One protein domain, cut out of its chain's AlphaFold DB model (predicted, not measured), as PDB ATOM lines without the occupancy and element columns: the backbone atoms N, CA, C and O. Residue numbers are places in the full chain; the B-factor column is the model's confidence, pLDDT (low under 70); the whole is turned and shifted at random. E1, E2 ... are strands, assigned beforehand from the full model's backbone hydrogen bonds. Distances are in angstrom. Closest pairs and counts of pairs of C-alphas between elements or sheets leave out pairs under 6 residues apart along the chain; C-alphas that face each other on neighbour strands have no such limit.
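Overview. This is residues 34 to 101 of the 123 residues of an uncharacterized protein of Bacilli bacterium (UniProt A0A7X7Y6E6). Two small sheets, E2-E5-E4 and E1-E3, are partly face to face with their strands running along the long axis, and the unnamed stretch 53 to 66 wraps round one side. The printed part has 68 residues, no named helix and strands E1 to E5 in chain order: all strand. The three-strand sheet is mixed, the pair antiparallel. It is only just compact, close to loose, with a radius of gyration of the C-alphas of 12.8 A, spanning 36 by 22 by 16 A.

Along the chain. E1, residues 34 to 41, begins at C-alpha 34 (30.720, 19.287, -48.503). E2 is 47 to 52 and E3 67 to 73. E4, 79 to 88, measures 28.5 A, and E5, 91 to 100, 28.6 A, ending at C-alpha 100 (44.762, 25.512, -40.375).

Arrangement. Inner strand E5 is parallel to E2 (N 49 to O 92, 2.9 A) and antiparallel to E4 (N 93 to O 86, 2.8 A), a hairpin. E1 and E3 are antiparallel (N 41 to O 67, 2.8 A). E1 and E4 are near each other; E3 and E5 are apart.

Size, cuts and confidence. The printed part has no cut. The link E2 to E3 is long. Residues 34 to 36, 73 to 82 and 98 to 101 have pLDDT under 70.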
ATOM      1  N   GLY A  34      31.456  20.286 -49.240       55.50
ATOM      2  CA  GLY A  34      30.720  19.287 -48.503       55.50
ATOM      3  C   GLY A  34      29.994  19.979 -47.371       55.50
ATOM      4  O   GLY A  34      30.587  20.787 -46.653       55.50
ATOM      5  N   LEU A  35      28.719  19.644 -47.210       59.66
ATOM      6  CA  LEU A  35      28.064  19.751 -45.916       59.66
ATOM      7  C   LEU A  35      28.993  19.083 -44.894       59.66
ATOM      8  O   LEU A  35      29.362  17.919 -45.064       59.66
ATOM      9  N   VAL A  36      29.481  19.862 -43.935       68.38
ATOM     10  CA  VAL A  36      30.492  19.389 -42.987       68.38
ATOM     11  C   VAL A  36      29.803  18.662 -41.852       68.38
ATOM     12  O   VAL A  36      30.211  17.566 -41.482       68.38
ATOM     13  N   GLU A  37      28.770  19.300 -41.314       70.50
ATOM     14  CA  GLU A  37      28.028  18.820 -40.167       70.50
ATOM     15  C   GLU A  37      26.659  19.498 -40.141       70.50
ATOM     16  O   GLU A  37      26.535  20.684 -40.465       70.50
ATOM     17  N   GLU A  38      25.645  18.727 -39.778       80.00
ATOM     18  CA  GLU A  38      24.283  19.185 -39.556       80.00
ATOM     19  C   GLU A  38      23.846  18.639 -38.204       80.00
ATOM     20  O   GLU A  38      24.007  17.448 -37.931       80.00
ATOM     21  N   GLN A  39      23.356  19.528 -37.348       80.00
ATOM     22  CA  GLN A  39      22.818  19.161 -36.049       80.00
ATOM     23  C   GLN A  39      21.448  19.804 -35.881       80.00
ATOM     24  O   GLN A  39      21.309  21.019 -36.035       80.00
ATOM     25  N   SER A  40      20.452  18.980 -35.568       82.62
ATOM     26  CA  SER A  40      19.133  19.434 -35.153       82.62
ATOM     27  C   SER A  40      19.099  19.607 -33.638       82.62
ATOM     28  O   SER A  40      19.654  18.807 -32.882       82.62
ATOM     29  N   ILE A  41      18.457  20.682 -33.198       81.62
ATOM     30  CA  ILE A  41      18.227  21.005 -31.797       81.62
ATOM     31  C   ILE A  41      16.722  21.075 -31.575       81.62
ATOM     32  O   ILE A  41      16.041  21.932 -32.134       81.62
ATOM     33  N   THR A  42      16.221  20.167 -30.743       79.94
ATOM     34  CA  THR A  42      14.802  20.075 -30.364       79.94
ATOM     35  C   THR A  42      14.500  20.838 -29.066       79.94
ATOM     36  O   THR A  42      13.344  21.054 -28.717       79.94
ATOM     37  N   GLU A  43      15.530  21.244 -28.321       78.94
ATOM     38  CA  GLU A  43      15.377  21.993 -27.073       78.94
ATOM     39  C   GLU A  43      15.104  23.477 -27.341       78.94
ATOM     40  O   GLU A  43      15.715  24.095 -28.213       78.94
ATOM     41  N   SER A  44      14.199  24.066 -26.559       79.69
ATOM     42  CA  SER A  44      13.878  25.489 -26.630       79.69
ATOM     43  C   SER A  44      15.006  26.344 -26.048       79.69
ATOM     44  O   SER A  44      15.456  26.098 -24.929       79.69
ATOM     45  N   PHE A  45      15.403  27.395 -26.762       82.12
ATOM     46  CA  PHE A  45      16.378  28.389 -26.312       82.12
ATOM     47  C   PHE A  45      15.868  29.803 -26.614       82.12
ATOM     48  O   PHE A  45      15.131  30.013 -27.577       82.12
ATOM     49  N   ALA A  46      16.258  30.780 -25.796       84.38
ATOM     50  CA  ALA A  46      15.839  32.180 -25.930       84.38
ATOM     51  C   ALA A  46      16.963  33.095 -26.446       84.38
ATOM     52  O   ALA A  46      16.702  34.192 -26.940       84.38
ATOM     53  N   ALA A  47      18.215  32.645 -26.346       84.12
ATOM     54  CA  ALA A  47      19.390  33.397 -26.766       84.12
ATOM     55  C   ALA A  47      20.339  32.532 -27.604       84.12
ATOM     56  O   ALA A  47      20.402  31.314 -27.440       84.12
ATOM     57  N   ILE A  48      21.100  33.172 -28.497       85.56
ATOM     58  CA  ILE A  48      22.096  32.516 -29.356       85.56
ATOM     59  C   ILE A  48      23.439  33.241 -29.185       85.56
ATOM     60  O   ILE A  48      23.536  34.431 -29.483       85.56
ATOM     61  N   ASP A  49      24.480  32.527 -28.743       86.19
ATOM     62  CA  ASP A  49      25.873  33.006 -28.712       86.19
ATOM     63  C   ASP A  49      26.690  32.245 -29.767       86.19
ATOM     64  O   ASP A  49      26.934  31.042 -29.649       86.19
ATOM     65  N   VAL A  50      27.120  32.950 -30.818       84.75
ATOM     66  CA  VAL A  50      27.925  32.369 -31.900       84.75
ATOM     67  C   VAL A  50      29.354  32.887 -31.830       84.75
ATOM     68  O   VAL A  50      29.626  34.065 -32.068       84.75
ATOM     69  N   ARG A  51      30.305  31.975 -31.601       85.75
ATOM     70  CA  ARG A  51      31.739  32.292 -31.569       85.75
ATOM     71  C   ARG A  51      32.458  31.617 -32.722       85.75
ATOM     72  O   ARG A  51      32.619  30.395 -32.751       85.75
ATOM     73  N   SER A  52      32.937  32.435 -33.657       79.62
ATOM     74  CA  SER A  52      33.612  31.968 -34.866       79.62
ATOM     75  C   SER A  52      34.889  32.748 -35.183       79.62
ATOM     76  O   SER A  52      35.019  33.931 -34.873       79.62
ATOM     77  N   ASN A  53      35.849  32.074 -35.822       74.31
ATOM     78  CA  ASN A  53      37.090  32.665 -36.318       74.31
ATOM     79  C   ASN A  53      37.124  32.552 -37.852       74.31
ATOM     80  O   ASN A  53      37.384  31.474 -38.386       74.31
ATOM     81  N   HIS A  54      36.873  33.669 -38.543       72.25
ATOM     82  CA  HIS A  54      36.824  33.761 -40.011       72.25
ATOM     83  C   HIS A  54      35.782  32.841 -40.684       72.25
ATOM     84  O   HIS A  54      36.077  32.236 -41.715       72.25
ATOM     85  N   ALA A  55      34.563  32.750 -40.139       73.69
ATOM     86  CA  ALA A  55      33.424  32.150 -40.838       73.69
ATOM     87  C   ALA A  55      32.285  33.159 -41.012       73.69
ATOM     88  O   ALA A  55      32.124  34.076 -40.206       73.69
ATOM     89  N   LYS A  56      31.491  32.966 -42.067       80.31
ATOM     90  CA  LYS A  56      30.222  33.669 -42.253       80.31
ATOM     91  C   LYS A  56      29.162  32.973 -41.399       80.31
ATOM     92  O   LYS A  56      29.085  31.748 -41.419       80.31
ATOM     93  N   VAL A  57      28.377  33.755 -40.669       83.31
ATOM     94  CA  VAL A  57      27.248  33.267 -39.872       83.31
ATOM     95  C   VAL A  57      25.975  33.800 -40.510       83.31
ATOM     96  O   VAL A  57      25.875  34.998 -40.775       83.31
ATOM     97  N   GLU A  58      25.031  32.908 -40.781       83.81
ATOM     98  CA  GLU A  58      23.697  33.238 -41.278       83.81
ATOM     99  C   GLU A  58      22.685  32.685 -40.279       83.81
ATOM    100  O   GLU A  58      22.770  31.520 -39.894       83.81
ATOM    101  N   ILE A  59      21.769  33.539 -39.824       87.00
ATOM    102  CA  ILE A  59      20.711  33.183 -38.879       87.00
ATOM    103  C   ILE A  59      19.391  33.447 -39.587       87.00
ATOM    104  O   ILE A  59      19.163  34.548 -40.092       87.00
ATOM    105  N   MET A  60      18.543  32.428 -39.639       87.06
ATOM    106  CA  MET A  60      17.214  32.499 -40.227       87.06
ATOM    107  C   MET A  60      16.210  31.983 -39.206       87.06
ATOM    108  O   MET A  60      16.462  30.974 -38.550       87.06
ATOM    109  N   SER A  61      15.090  32.689 -39.065       82.62
ATOM    110  CA  SER A  61      13.967  32.185 -38.278       82.62
ATOM    111  C   SER A  61      13.328  31.013 -39.015       82.62
ATOM    112  O   SER A  61      13.249  31.032 -40.245       82.62
ATOM    113  N   THR A  62      12.868  30.020 -38.265       82.94
ATOM    114  CA  THR A  62      12.089  28.893 -38.778       82.94
ATOM    115  C   THR A  62      10.746  28.855 -38.060       82.94
ATOM    116  O   THR A  62      10.663  29.239 -36.895       82.94
ATOM    117  N   ASP A  63       9.706  28.420 -38.767       84.56
ATOM    118  CA  ASP A  63       8.387  28.142 -38.186       84.56
ATOM    119  C   ASP A  63       8.297  26.691 -37.670       84.56
ATOM    120  O   ASP A  63       7.272  26.261 -37.141       84.56
ATOM    121  N   GLU A  64       9.369  25.914 -37.853       80.38
ATOM    122  CA  GLU A  64       9.483  24.539 -37.387       80.38
ATOM    123  C   GLU A  64       9.815  24.485 -35.890       80.38
ATOM    124  O   GLU A  64      10.445  25.380 -35.329       80.38
ATOM    125  N   ASN A  65       9.405  23.399 -35.234       77.06
ATOM    126  CA  ASN A  65       9.594  23.204 -33.792       77.06
ATOM    127  C   ASN A  65      11.032  22.780 -33.421       77.06
ATOM    128  O   ASN A  65      11.311  22.484 -32.262       77.06
ATOM    129  N   GLU A  66      11.924  22.705 -34.412       81.19
ATOM    130  CA  GLU A  66      13.319  22.296 -34.279       81.19
ATOM    131  C   GLU A  66      14.222  23.324 -34.968       81.19
ATOM    132  O   GLU A  66      13.929  23.807 -36.063       81.19
ATOM    133  N   ALA A  67      15.342  23.654 -34.328       83.50
ATOM    134  CA  ALA A  67      16.354  24.524 -34.905       83.50
ATOM    135  C   ALA A  67      17.459  23.686 -35.553       83.50
ATOM    136  O   ALA A  67      18.087  22.854 -34.898       83.50
ATOM    137  N   THR A  68      17.752  23.948 -36.824       85.12
ATOM    138  CA  THR A  68      18.803  23.230 -37.558       85.12
ATOM    139  C   THR A  68      20.040  24.099 -37.705       85.12
ATOM    140  O   THR A  68      19.987  25.196 -38.265       85.12
ATOM    141  N   ILE A  69      21.184  23.592 -37.248       84.38
ATOM    142  CA  ILE A  69      22.476  24.251 -37.418       84.38
ATOM    143  C   ILE A  69      23.252  23.513 -38.499       84.38
ATOM    144  O   ILE A  69      23.625  22.350 -38.344       84.38
ATOM    145  N   VAL A  70      23.518  24.218 -39.596       81.50
ATOM    146  CA  VAL A  70      24.241  23.668 -40.740       81.50
ATOM    147  C   VAL A  70      25.589  24.349 -40.872       81.50
ATOM    148  O   VAL A  70      25.680  25.562 -41.068       81.50
ATOM    149  N   LEU A  71      26.649  23.551 -40.861       77.19
ATOM    150  CA  LEU A  71      27.974  24.018 -41.207       77.19
ATOM    151  C   LEU A  71      28.319  23.647 -42.649       77.19
ATOM    152  O   LEU A  71      28.457  22.476 -43.013       77.19
ATOM    153  N   ARG A  72      28.553  24.678 -43.460       74.44
ATOM    154  CA  ARG A  72      29.039  24.539 -44.835       74.44
ATOM    155  C   ARG A  72      30.428  25.136 -44.950       74.44
ATOM    156  O   ARG A  72      30.674  26.258 -44.513       74.44
ATOM    157  N   GLY A  73      31.345  24.390 -45.551       66.75
ATOM    158  CA  GLY A  73      32.712  24.852 -45.700       66.75
ATOM    159  C   GLY A  73      33.490  24.055 -46.728       66.75
ATOM    160  O   GLY A  73      33.326  22.848 -46.884       66.75
ATOM    161  N   ASN A  74      34.396  24.744 -47.413       63.28
ATOM    162  CA  ASN A  74      35.376  24.106 -48.275       63.28
ATOM    163  C   ASN A  74      36.477  23.483 -47.396       63.28
ATOM    164  O   ASN A  74      37.523  24.087 -47.139       63.28
ATOM    165  N   ILE A  75      36.212  22.287 -46.862       58.72
ATOM    166  CA  ILE A  75      37.214  21.531 -46.109       58.72
ATOM    167  C   ILE A  75      38.206  20.952 -47.108       58.72
ATOM    168  O   ILE A  75      37.996  19.900 -47.715       58.72
ATOM    169  N   ARG A  76      39.358  21.611 -47.245       55.03
ATOM    170  CA  ARG A  76      40.545  20.921 -47.755       55.03
ATOM    171  C   ARG A  76      40.844  19.780 -46.785       55.03
ATOM    172  O   ARG A  76      40.872  20.020 -45.584       55.03
ATOM    173  N   LYS A  77      41.147  18.577 -47.292       51.03
ATOM    174  CA  LYS A  77      41.478  17.336 -46.539       51.03
ATOM    175  C   LYS A  77      42.484  17.477 -45.372       51.03
ATOM    176  O   LYS A  77      42.726  16.510 -44.664       51.03
ATOM    177  N   ASN A  78      43.085  18.652 -45.175       48.84
ATOM    178  CA  ASN A  78      44.078  18.956 -44.154       48.84
ATOM    179  C   ASN A  78      43.704  20.133 -43.217       48.84
ATOM    180  O   ASN A  78      44.542  20.574 -42.439       48.84
ATOM    181  N   SER A  79      42.490  20.690 -43.265       56.97
ATOM    182  CA  SER A  79      42.023  21.633 -42.233       56.97
ATOM    183  C   SER A  79      41.250  20.872 -41.163       56.97
ATOM    184  O   SER A  79      40.250  20.228 -41.470       56.97
ATOM    185  N   GLY A  80      41.721  20.925 -39.917       58.69
ATOM    186  CA  GLY A  80      40.959  20.398 -38.790       58.69
ATOM    187  C   GLY A  80      39.844  21.377 -38.455       58.69
ATOM    188  O   GLY A  80      40.107  22.573 -38.338       58.69
ATOM    189  N   TYR A  81      38.622  20.886 -38.306       68.06
ATOM    190  CA  TYR A  81      37.501  21.685 -37.837       68.06
ATOM    191  C   TYR A  81      37.044  21.167 -36.474       68.06
ATOM    192  O   TYR A  81      37.079  19.962 -36.232       68.06
ATOM    193  N   GLN A  82      36.687  22.081 -35.576       69.62
ATOM    194  CA  GLN A  82      36.001  21.762 -34.329       69.62
ATOM    195  C   GLN A  82      34.650  22.471 -34.343       69.62
ATOM    196  O   GLN A  82      34.614  23.706 -34.328       69.62
ATOM    197  N   PHE A  83      33.582  21.671 -34.383       73.94
ATOM    198  CA  PHE A  83      32.233  22.095 -34.039       73.94
ATOM    199  C   PHE A  83      31.941  21.697 -32.606       73.94
ATOM    200  O   PHE A  83      32.278  20.586 -32.200       73.94
ATOM    201  N   SER A  84      31.284  22.572 -31.864       76.56
ATOM    202  CA  SER A  84      30.601  22.176 -30.643       76.56
ATOM    203  C   SER A  84      29.351  23.018 -30.499       76.56
ATOM    204  O   SER A  84      29.379  24.229 -30.737       76.56
ATOM    205  N   THR A  85      28.282  22.367 -30.084       79.94
ATOM    206  CA  THR A  85      26.994  22.956 -29.737       79.94
ATOM    207  C   THR A  85      26.742  22.603 -28.277       79.94
ATOM    208  O   THR A  85      26.997  21.480 -27.840       79.94
ATOM    209  N   GLU A  86      26.352  23.585 -27.480       80.81
ATOM    210  CA  GLU A  86      26.030  23.377 -26.071       80.81
ATOM    211  C   GLU A  86      24.891  24.318 -25.688       80.81
ATOM    212  O   GLU A  86      24.864  25.466 -26.128       80.81
ATOM    213  N   ILE A  87      23.963  23.837 -24.867       80.56
ATOM    214  CA  ILE A  87      22.881  24.650 -24.316       80.56
ATOM    215  C   ILE A  87      23.201  24.895 -22.844       80.56
ATOM    216  O   ILE A  87      23.373  23.953 -22.068       80.56
ATOM    217  N   LYS A  88      23.318  26.167 -22.458       82.12
ATOM    218  CA  LYS A  88      23.522  26.589 -21.065       82.12
ATOM    219  C   LYS A  88      22.517  27.670 -20.722       82.12
ATOM    220  O   LYS A  88      22.493  28.687 -21.404       82.12
ATOM    221  N   GLU A  89      21.729  27.452 -19.666       76.25
ATOM    222  CA  GLU A  89      20.810  28.461 -19.110       76.25
ATOM    223  C   GLU A  89      19.949  29.136 -20.204       76.25
ATOM    224  O   GLU A  89      19.899  30.356 -20.296       76.25
ATOM    225  N   GLU A  90      19.336  28.338 -21.091       82.25
ATOM    226  CA  GLU A  90      18.506  28.793 -22.233       82.25
ATOM    227  C   GLU A  90      19.252  29.518 -23.372       82.25
ATOM    228  O   GLU A  90      18.626  30.035 -24.303       82.25
ATOM    229  N   THR A  91      20.585  29.533 -23.344       83.62
ATOM    230  CA  THR A  91      21.422  30.070 -24.422       83.62
ATOM    231  C   THR A  91      22.024  28.942 -25.249       83.62
ATOM    232  O   THR A  91      22.745  28.087 -24.728       83.62
ATOM    233  N   LEU A  92      21.777  28.974 -26.558       84.12
ATOM    234  CA  LEU A  92      22.431  28.110 -27.530       84.12
ATOM    235  C   LEU A  92      23.823  28.661 -27.852       84.12
ATOM    236  O   LEU A  92      23.963  29.713 -28.479       84.12
ATOM    237  N   ILE A  93      24.855  27.933 -27.438       83.38
ATOM    238  CA  ILE A  93      26.253  28.285 -27.665       83.38
ATOM    239  C   ILE A  93      26.782  27.473 -28.846       83.38
ATOM    240  O   ILE A  93      26.899  26.246 -28.784       83.38
ATOM    241  N   VAL A  94      27.149  28.173 -29.919       83.06
ATOM    242  CA  VAL A  94      27.715  27.572 -31.129       83.06
ATOM    243  C   VAL A  94      29.180  27.970 -31.262       83.06
ATOM    244  O   VAL A  94      29.523  29.137 -31.477       83.06
ATOM    245  N   HIS A  95      30.060  26.977 -31.174       81.50
ATOM    246  CA  HIS A  95      31.496  27.141 -31.352       81.50
ATOM    247  C   HIS A  95      31.945  26.557 -32.688       81.50
ATOM    248  O   HIS A  95      31.919  25.344 -32.898       81.50
ATOM    249  N   ALA A  96      32.428  27.431 -33.570       75.44
ATOM    250  CA  ALA A  96      32.976  27.053 -34.866       75.44
ATOM    251  C   ALA A  96      34.440  27.499 -34.968       75.44
ATOM    252  O   ALA A  96      34.742  28.687 -35.118       75.44
ATOM    253  N   LYS A  97      35.381  26.548 -34.896       71.94
ATOM    254  CA  LYS A  97      36.818  26.848 -34.995       71.94
ATOM    255  C   LYS A  97      37.462  26.125 -36.168       71.94
ATOM    256  O   LYS A  97      37.603  24.904 -36.182       71.94
ATOM    257  N   VAL A  98      37.953  26.914 -37.120       64.81
ATOM    258  CA  VAL A  98      38.752  26.420 -38.243       64.81
ATOM    259  C   VAL A  98      40.229  26.410 -37.847       64.81
ATOM    260  O   VAL A  98      40.843  27.458 -37.642       64.81
ATOM    261  N   SER A  99      40.828  25.223 -37.749       63.12
ATOM    262  CA  SER A  99      42.262  25.050 -37.514       63.12
ATOM    263  C   SER A  99      42.990  24.776 -38.831       63.12
ATOM    264  O   SER A  99      42.830  23.727 -39.466       63.12
ATOM    265  N   LYS A 100      43.836  25.721 -39.254       57.38
ATOM    266  CA  LYS A 100      44.762  25.512 -40.375       57.38
ATOM    267  C   LYS A 100      45.884  24.577 -39.906       57.38
ATOM    268  O   LYS A 100      46.788  25.025 -39.202       57.38
ATOM    269  N   ARG A 101      45.871  23.291 -40.287       57.06
ATOM    270  CA  ARG A 101      47.064  22.450 -40.078       57.06
ATOM    271  C   ARG A 101      48.147  22.862 -41.070       57.06
ATOM    272  O   ARG A 101      47.872  23.161 -42.233       57.06
TER     273      ARG A 101